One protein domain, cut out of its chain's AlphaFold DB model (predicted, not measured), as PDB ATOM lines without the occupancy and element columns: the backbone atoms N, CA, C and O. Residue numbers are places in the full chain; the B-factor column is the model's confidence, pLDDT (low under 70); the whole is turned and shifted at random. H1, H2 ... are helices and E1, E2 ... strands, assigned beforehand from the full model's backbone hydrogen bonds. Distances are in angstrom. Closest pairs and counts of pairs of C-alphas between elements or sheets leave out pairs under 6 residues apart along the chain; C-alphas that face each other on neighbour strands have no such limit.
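AT A GLANCE: This is residues 3 to 61 of the 80 residues of the protein "AbrB/MazE/SpoVT family DNA-binding domain-containing protein" of Candidatus Bathyarchaeota archaeon (UniProt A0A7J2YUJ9). A long, narrow hairpin of two strands, E2 and E3, has the short strand E1 added along E2 near the hairpin's open end; the small helix H1 is set off from one face of this sheet, and the last helix, H2, lies beyond the open end. The hairpin and the H2 end together make the long axis, and residues 56 to 61 stick out. The 59 printed residues have two named helices and three named strands, in the order E1, H1, E2, E3, H2; the class is mixed, and the antiparallel sheet runs E1, E2, E3. The whole is only just loose, close to compact, with a radius of gyration of the C-alphas of 12.6 A and spans of 44 by 20 by 18 A.

IN THESE COORDINATES: Strand E1, residues 3 to 5, begins at C-alpha 3 (136.263, 109.678, 94.170) and is 7.1 A long. Helix H1, residues 15 to 21, measures 9.9 A. E2, residues 28 to 35, and E3, residues 38 to 45, are each 21.8 A long. Helix H2, residues 51 to 58, measures 10.5 A and ends at C-alpha 58 (148.308, 113.808, 81.662).

HOW THE PARTS SIT: Edge strand E1 is antiparallel to inner strand E2 at 132 degrees, with N 4 and O 29 within hydrogen-bond range at 2.9 A. E2 and E3 form a hairpin, antiparallel at 159 degrees, with N 30 and O 42 at 2.8 A and N 40 and O 32 at 2.7 A. H1 is not on the sheet, but only just, with 4 pairs of C-alphas within 10 A; the closest C-alphas of H1 and E3, Leu 21 and Val 43, are 7.8 A apart. H2 is not on the sheet and is apart from E1, H1 and E2. In H1 and H2 every O i to N i+4 pair is within hydrogen-bond range.

THE WHOLE: The two farthest C-alphas, of Lys 36 and Pro 61, are 44.0 A apart. The printed part has no cut and no long link. Mean pLDDT of the printed part is 72.5; residues 10 to 12 and 47 to 61 are under 70.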
ATOM      1  N   GLU A   3     135.154 108.734  94.314       75.81
ATOM      2  CA  GLU A   3     136.263 109.678  94.170       75.81
ATOM      3  C   GLU A   3     136.155 110.409  92.833       75.81
ATOM      4  O   GLU A   3     135.876 109.801  91.798       75.81
ATOM      5  N   THR A   4     136.372 111.720  92.843       72.88
ATOM      6  CA  THR A   4     136.411 112.531  91.627       72.88
ATOM      7  C   THR A   4     137.478 113.604  91.732       72.88
ATOM      8  O   THR A   4     137.687 114.194  92.791       72.88
ATOM      9  N   THR A   5     138.128 113.906  90.616       72.69
ATOM     10  CA  THR A   5     139.014 115.067  90.521       72.69
ATOM     11  C   THR A   5     138.174 116.322  90.322       72.69
ATOM     12  O   THR A   5     137.313 116.379  89.439       72.69
ATOM     13  N   TYR A   6     138.414 117.327  91.152       72.81
ATOM     14  CA  TYR A   6     137.807 118.636  91.052       72.81
ATOM     15  C   TYR A   6     138.441 119.425  89.911       72.81
ATOM     16  O   TYR A   6     139.654 119.620  89.856       72.81
ATOM     17  N   TYR A   7     137.583 119.903  89.021       70.69
ATOM     18  CA  TYR A   7     137.898 120.948  88.065       70.69
ATOM     19  C   TYR A   7     136.737 121.934  88.093       70.69
ATOM     20  O   TYR A   7     135.583 121.504  88.033       70.69
ATOM     21  N   GLU A   8     137.032 123.229  88.143       70.56
ATOM     22  CA  GLU A   8     136.026 124.293  88.239       70.56
ATOM     23  C   GLU A   8     134.966 124.215  87.125       70.56
ATOM     24  O   GLU A   8     133.796 124.504  87.354       70.56
ATOM     25  N   ASP A   9     135.367 123.748  85.942       72.94
ATOM     26  CA  ASP A   9     134.493 123.582  84.775       72.94
ATOM     27  C   ASP A   9     133.652 122.286  84.815       72.94
ATOM     28  O   ASP A   9     132.582 122.213  84.216       72.94
ATOM     29  N   LYS A  10     134.096 121.255  85.552       68.88
ATOM     30  CA  LYS A  10     133.442 119.930  85.578       68.88
ATOM     31  C   LYS A  10     132.437 119.757  86.713       68.88
ATOM     32  O   LYS A  10     131.519 118.949  86.584       68.88
ATOM     33  N   VAL A  11     132.616 120.457  87.833       69.56
ATOM     34  CA  VAL A  11     131.744 120.328  89.009       69.56
ATOM     35  C   VAL A  11     131.397 121.709  89.543       69.56
ATOM     36  O   VAL A  11     132.243 122.402  90.108       69.56
ATOM     37  N   TYR A  12     130.125 122.093  89.417       69.75
ATOM     38  CA  TYR A  12     129.648 123.344  89.991       69.75
ATOM     39  C   TYR A  12     129.557 123.233  91.516       69.75
ATOM     40  O   TYR A  12     128.712 122.520  92.059       69.75
ATOM     41  N   LEU A  13     130.410 123.991  92.203       77.75
ATOM     42  CA  LEU A  13     130.323 124.229  93.639       77.75
ATOM     43  C   LEU A  13     130.090 125.725  93.893       77.75
ATOM     44  O   LEU A  13     130.779 126.563  93.296       77.75
ATOM     45  N   PRO A  14     129.168 126.099  94.803       78.44
ATOM     46  CA  PRO A  14     128.997 127.490  95.199       78.44
ATOM     47  C   PRO A  14     130.329 128.101  95.635       78.44
ATOM     48  O   PRO A  14     131.141 127.442  96.288       78.44
ATOM     49  N   ARG A  15     130.556 129.371  95.283       77.00
ATOM     50  CA  ARG A  15     131.814 130.080  95.574       77.00
ATOM     51  C   ARG A  15     132.207 129.988  97.052       77.00
ATOM     52  O   ARG A  15     133.350 129.671  97.346       77.00
ATOM     53  N   GLU A  16     131.241 130.152  97.953       78.94
ATOM     54  CA  GLU A  16     131.473 130.062  99.398       78.94
ATOM     55  C   GLU A  16     132.044 128.699  99.823       78.94
ATOM     56  O   GLU A  16     132.936 128.629 100.663       78.94
ATOM     57  N   ILE A  17     131.566 127.606  99.222       78.19
ATOM     58  CA  ILE A  17     132.041 126.250  99.521       78.19
ATOM     59  C   ILE A  17     133.456 126.047  98.972       78.19
ATOM     60  O   ILE A  17     134.301 125.482  99.665       78.19
ATOM     61  N   ARG A  18     133.737 126.558  97.766       78.38
ATOM     62  CA  ARG A  18     135.079 126.521  97.161       78.38
ATOM     63  C   ARG A  18     136.099 127.284  98.002       78.38
ATOM     64  O   ARG A  18     137.172 126.753  98.268       78.38
ATOM     65  N   GLU A  19     135.745 128.482  98.463       80.12
ATOM     66  CA  GLU A  19     136.602 129.325  99.305       80.12
ATOM     67  C   GLU A  19     136.805 128.713 100.701       80.12
ATOM     68  O   GLU A  19     137.939 128.641 101.169       80.12
ATOM     69  N   LYS A  20     135.748 128.187 101.340       80.38
ATOM     70  CA  LYS A  20     135.849 127.508 102.649       80.38
ATOM     71  C   LYS A  20     136.728 126.258 102.607       80.38
ATOM     72  O   LYS A  20     137.458 125.995 103.560       80.38
ATOM     73  N   LEU A  21     136.640 125.477 101.531       75.75
ATOM     74  CA  LEU A  21     137.439 124.261 101.353       75.75
ATOM     75  C   LEU A  21     138.831 124.545 100.761       75.75
ATOM     76  O   LEU A  21     139.706 123.684 100.852       75.75
ATOM     77  N   GLY A  22     139.046 125.740 100.202       77.44
ATOM     78  CA  GLY A  22     140.289 126.132  99.539       77.44
ATOM     79  C   GLY A  22     140.604 125.267  98.318       77.44
ATOM     80  O   GLY A  22     141.757 124.879  98.152       77.44
ATOM     81  N   LEU A  23     139.579 124.918  97.530       79.56
ATOM     82  CA  LEU A  23     139.717 123.987  96.408       79.56
ATOM     83  C   LEU A  23     140.549 124.579  95.275       79.56
ATOM     84  O   LEU A  23     140.314 125.709  94.844       79.56
ATOM     85  N   VAL A  24     141.462 123.768  94.753       77.81
ATOM     86  CA  VAL A  24     142.275 124.077  93.576       77.81
ATOM     87  C   VAL A  24     142.008 123.030  92.497       77.81
ATOM     88  O   VAL A  24     141.765 121.861  92.794       77.81
ATOM     89  N   ASP A  25     142.032 123.448  91.229       78.12
ATOM     90  CA  ASP A  25     141.913 122.527  90.095       78.12
ATOM     91  C   ASP A  25     142.930 121.381  90.220       78.12
ATOM     92  O   ASP A  25     144.134 121.618  90.326       78.12
ATOM     93  N   GLY A  26     142.435 120.142  90.177       72.62
ATOM     94  CA  GLY A  26     143.227 118.931  90.390       72.62
ATOM     95  C   GLY A  26     143.092 118.294  91.771       72.62
ATOM     96  O   GLY A  26     143.576 117.177  91.959       72.62
ATOM     97  N   ASP A  27     142.442 118.957  92.730       79.25
ATOM     98  CA  ASP A  27     142.136 118.362  94.033       79.25
ATOM     99  C   ASP A  27     141.269 117.111  93.877       79.25
ATOM    100  O   ASP A  27     140.339 117.076  93.074       79.25
ATOM    101  N   VAL A  28     141.532 116.078  94.674       77.44
ATOM    102  CA  VAL A  28     140.689 114.878  94.694       77.44
ATOM    103  C   VAL A  28     139.651 115.022  95.795       77.44
ATOM    104  O   VAL A  28     139.978 115.158  96.979       77.44
ATOM    105  N   LEU A  29     138.388 114.970  95.387       81.44
ATOM    106  CA  LEU A  29     137.222 115.036  96.245       81.44
ATOM    107  C   LEU A  29     136.598 113.656  96.405       81.44
ATOM    108  O   LEU A  29     136.357 112.939  95.437       81.44
ATOM    109  N   HIS A  30     136.244 113.337  97.640       80.62
ATOM    110  CA  HIS A  30     135.265 112.314  97.944       80.62
ATOM    111  C   HIS A  30     133.889 112.968  97.984       80.62
ATOM    112  O   HIS A  30     133.680 113.925  98.738       80.62
ATOM    113  N   ILE A  31     132.955 112.431  97.203       80.19
ATOM    114  CA  ILE A  31     131.551 112.834  97.247       80.19
ATOM    115  C   ILE A  31     130.713 111.665  97.758       80.19
ATOM    116  O   ILE A  31     130.712 110.568  97.193       80.19
ATOM    117  N   GLU A  32     129.991 111.912  98.843       80.19
ATOM    118  CA  GLU A  32     129.027 110.979  99.410       80.19
ATOM    119  C   GLU A  32     127.665 111.661  99.520       80.19
ATOM    120  O   GLU A  32     127.530 112.692 100.169       80.19
ATOM    121  N   VAL A  33     126.641 111.094  98.883       79.94
ATOM    122  CA  VAL A  33     125.260 111.555  99.062       79.94
ATOM    123  C   VAL A  33     124.722 110.902 100.329       79.94
ATOM    124  O   VAL A  33     124.571 109.683 100.371       79.94
ATOM    125  N   VAL A  34     124.476 111.707 101.362       81.50
ATOM    126  CA  VAL A  34     124.082 111.224 102.698       81.50
ATOM    127  C   VAL A  34     122.561 111.082 102.793       81.50
ATOM    128  O   VAL A  34     122.045 110.147 103.395       81.50
ATOM    129  N   GLU A  35     121.833 111.991 102.149       82.81
ATOM    130  CA  GLU A  35     120.371 112.037 102.100       82.81
ATOM    131  C   GLU A  35     119.925 112.801 100.843       82.81
ATOM    132  O   GLU A  35     120.739 113.353 100.094       82.81
ATOM    133  N   LYS A  36     118.619 112.827 100.570       82.38
ATOM    134  CA  LYS A  36     118.084 113.454  99.358       82.38
ATOM    135  C   LYS A  36     118.335 114.967  99.377       82.38
ATOM    136  O   LYS A  36     117.626 115.706 100.047       82.38
ATOM    137  N   GLY A  37     119.306 115.414  98.583       76.38
ATOM    138  CA  GLY A  37     119.691 116.825  98.476       76.38
ATOM    139  C   GLY A  37     120.890 117.229  99.336       76.38
ATOM    140  O   GLY A  37     121.351 118.360  99.203       76.38
ATOM    141  N   THR A  38     121.448 116.316 100.139       76.25
ATOM    142  CA  THR A  38     122.643 116.584 100.950       76.25
ATOM    143  C   THR A  38     123.790 115.694 100.498       76.25
ATOM    144  O   THR A  38     123.719 114.463 100.558       76.25
ATOM    145  N   ALA A  39     124.878 116.333 100.080       79.25
ATOM    146  CA  ALA A  39     126.131 115.669  99.766       79.25
ATOM    147  C   ALA A  39     127.220 116.122 100.739       79.25
ATOM    148  O   ALA A  39     127.409 117.315 100.983       79.25
ATOM    149  N   LYS A  40     127.956 115.156 101.275       80.88
ATOM    150  CA  LYS A  40     129.185 115.369 102.019       80.88
ATOM    151  C   LYS A  40     130.343 115.389 101.031       80.88
ATOM    152  O   LYS A  40     130.577 114.428 100.300       80.88
ATOM    153  N   LEU A  41     131.053 116.509 101.022       80.69
ATOM    154  CA  LEU A  41     132.275 116.716 100.256       80.69
ATOM    155  C   LEU A  41     133.458 116.618 101.215       80.69
ATOM    156  O   LEU A  41     133.448 117.222 102.287       80.69
ATOM    157  N   SER A  42     134.474 115.843 100.864       77.62
ATOM    158  CA  SER A  42     135.709 115.752 101.647       77.62
ATOM    159  C   SER A  42     136.910 115.784 100.717       77.62
ATOM    160  O   SER A  42     136.964 115.033  99.749       77.62
ATOM    161  N   VAL A  43     137.869 116.666 100.997       76.62
ATOM    162  CA  VAL A  43     139.111 116.755 100.221       76.62
ATOM    163  C   VAL A  43     140.032 115.630 100.675       76.62
ATOM    164  O   VAL A  43     140.482 115.622 101.817       76.62
ATOM    165  N   VAL A  44     140.282 114.668  99.792       74.25
ATOM    166  CA  VAL A  44     141.107 113.484 100.083       74.25
ATOM    167  C   VAL A  44     142.574 113.779  99.809       74.25
ATOM    168  O   VAL A  44     143.456 113.352 100.551       74.25
ATOM    169  N   ARG A  45     142.845 114.531  98.741       71.19
ATOM    170  CA  ARG A  45     144.198 114.897  98.338       71.19
ATOM    171  C   ARG A  45     144.192 116.303  97.766       71.19
ATOM    172  O   ARG A  45     143.463 116.568  96.814       71.19
ATOM    173  N   ARG A  46     145.028 117.174  98.335       71.81
ATOM    174  CA  ARG A  46     145.289 118.495  97.762       71.81
ATOM    175  C   ARG A  46     146.317 118.392  96.652       71.81
ATOM    176  O   ARG A  46     147.359 117.759  96.832       71.81
ATOM    177  N   CYS A  47     146.044 119.037  95.535       64.88
ATOM    178  CA  CYS A  47     146.981 119.213  94.456       64.88
ATOM    179  C   CYS A  47     147.625 120.597  94.569       64.88
ATOM    180  O   CYS A  47     146.984 121.624  94.384       64.88
ATOM    181  N   GLY A  48     148.922 120.629  94.888       59.41
ATOM    182  CA  GLY A  48     149.714 121.866  94.863       59.41
ATOM    183  C   GLY A  48     150.171 122.267  93.457       59.41
ATOM    184  O   GLY A  48     150.832 123.289  93.288       59.41
ATOM    185  N   ALA A  49     149.864 121.451  92.446       57.84
ATOM    186  CA  ALA A  49     150.242 121.699  91.069       57.84
ATOM    187  C   ALA A  49     149.141 122.504  90.374       57.84
ATOM    188  O   ALA A  49     147.981 122.107  90.364       57.84
ATOM    189  N   ALA A  50     149.508 123.632  89.762       57.97
ATOM    190  CA  ALA A  50     148.578 124.387  88.931       57.97
ATOM    191  C   ALA A  50     148.030 123.492  87.805       57.97
ATOM    192  O   ALA A  50     148.782 122.704  87.232       57.97
ATOM    193  N   ARG A  51     146.759 123.666  87.425       59.94
ATOM    194  CA  ARG A  51     146.083 122.897  86.359       59.94
ATOM    195  C   ARG A  51     146.928 122.668  85.102       59.94
ATOM    196  O   ARG A  51     146.983 121.551  84.610       59.94
ATOM    197  N   ARG A  52     147.676 123.682  84.651       55.41
ATOM    198  CA  ARG A  52     148.596 123.575  83.499       55.41
ATOM    199  C   ARG A  52     149.689 122.514  83.667       55.41
ATOM    200  O   ARG A  52     150.133 121.941  82.681       55.41
ATOM    201  N   VAL A  53     150.170 122.290  84.888       60.69
ATOM    202  CA  VAL A  53     151.157 121.246  85.207       60.69
ATOM    203  C   VAL A  53     150.496 119.874  85.161       60.69
ATOM    204  O   VAL A  53     151.074 118.949  84.607       60.69
ATOM    205  N   LEU A  54     149.269 119.755  85.674       61.56
ATOM    206  CA  LEU A  54     148.497 118.515  85.595       61.56
ATOM    207  C   LEU A  54     148.161 118.146  84.151       61.56
ATOM    208  O   LEU A  54     148.361 117.004  83.764       61.56
ATOM    209  N   GLU A  55     147.745 119.111  83.331       61.28
ATOM    210  CA  GLU A  55     147.491 118.891  81.901       61.28
ATOM    211  C   GLU A  55     148.751 118.424  81.158       61.28
ATOM    212  O   GLU A  55     148.664 117.551  80.300       61.28
ATOM    213  N   LYS A  56     149.927 118.951  81.528       59.81
ATOM    214  CA  LYS A  56     151.226 118.501  81.005       59.81
ATOM    215  C   LYS A  56     151.688 117.149  81.551       59.81
ATOM    216  O   LYS A  56     152.558 116.549  80.942       59.81
ATOM    217  N   LEU A  57     151.187 116.692  82.696       61.91
ATOM    218  CA  LEU A  57     151.474 115.350  83.214       61.91
ATOM    219  C   LEU A  57     150.559 114.301  82.575       61.91
ATOM    220  O   LEU A  57     151.003 113.186  82.329       61.91
ATOM    221  N   ASP A  58     149.305 114.669  82.306       63.38
ATOM    222  CA  ASP A  58     148.308 113.808  81.662       63.38
ATOM    223  C   ASP A  58     148.598 113.647  80.160       63.38
ATOM    224  O   ASP A  58     148.504 112.555  79.606       63.38
ATOM    225  N   ASN A  59     149.041 114.732  79.516       59.97
ATOM    226  CA  ASN A  59     149.574 114.736  78.157       59.97
ATOM    227  C   ASN A  59     151.036 115.193  78.193       59.97
ATOM    228  O   ASN A  59     151.321 116.362  77.900       59.97
ATOM    229  N   PRO A  60     151.964 114.301  78.591       59.22
ATOM    230  CA  PRO A  60     153.379 114.624  78.579       59.22
ATOM    231  C   PRO A  60     153.779 115.037  77.163       59.22
ATOM    232  O   PRO A  60     153.442 114.332  76.208       59.22
ATOM    233  N   PRO A  61     154.459 116.187  76.989       55.50
ATOM    234  CA  PRO A  61     154.986 116.541  75.685       55.50
ATOM    235  C   PRO A  61     155.908 115.410  75.228       55.50
ATOM    236  O   PRO A  61     156.725 114.919  76.010       55.50
TER     237      PRO A  61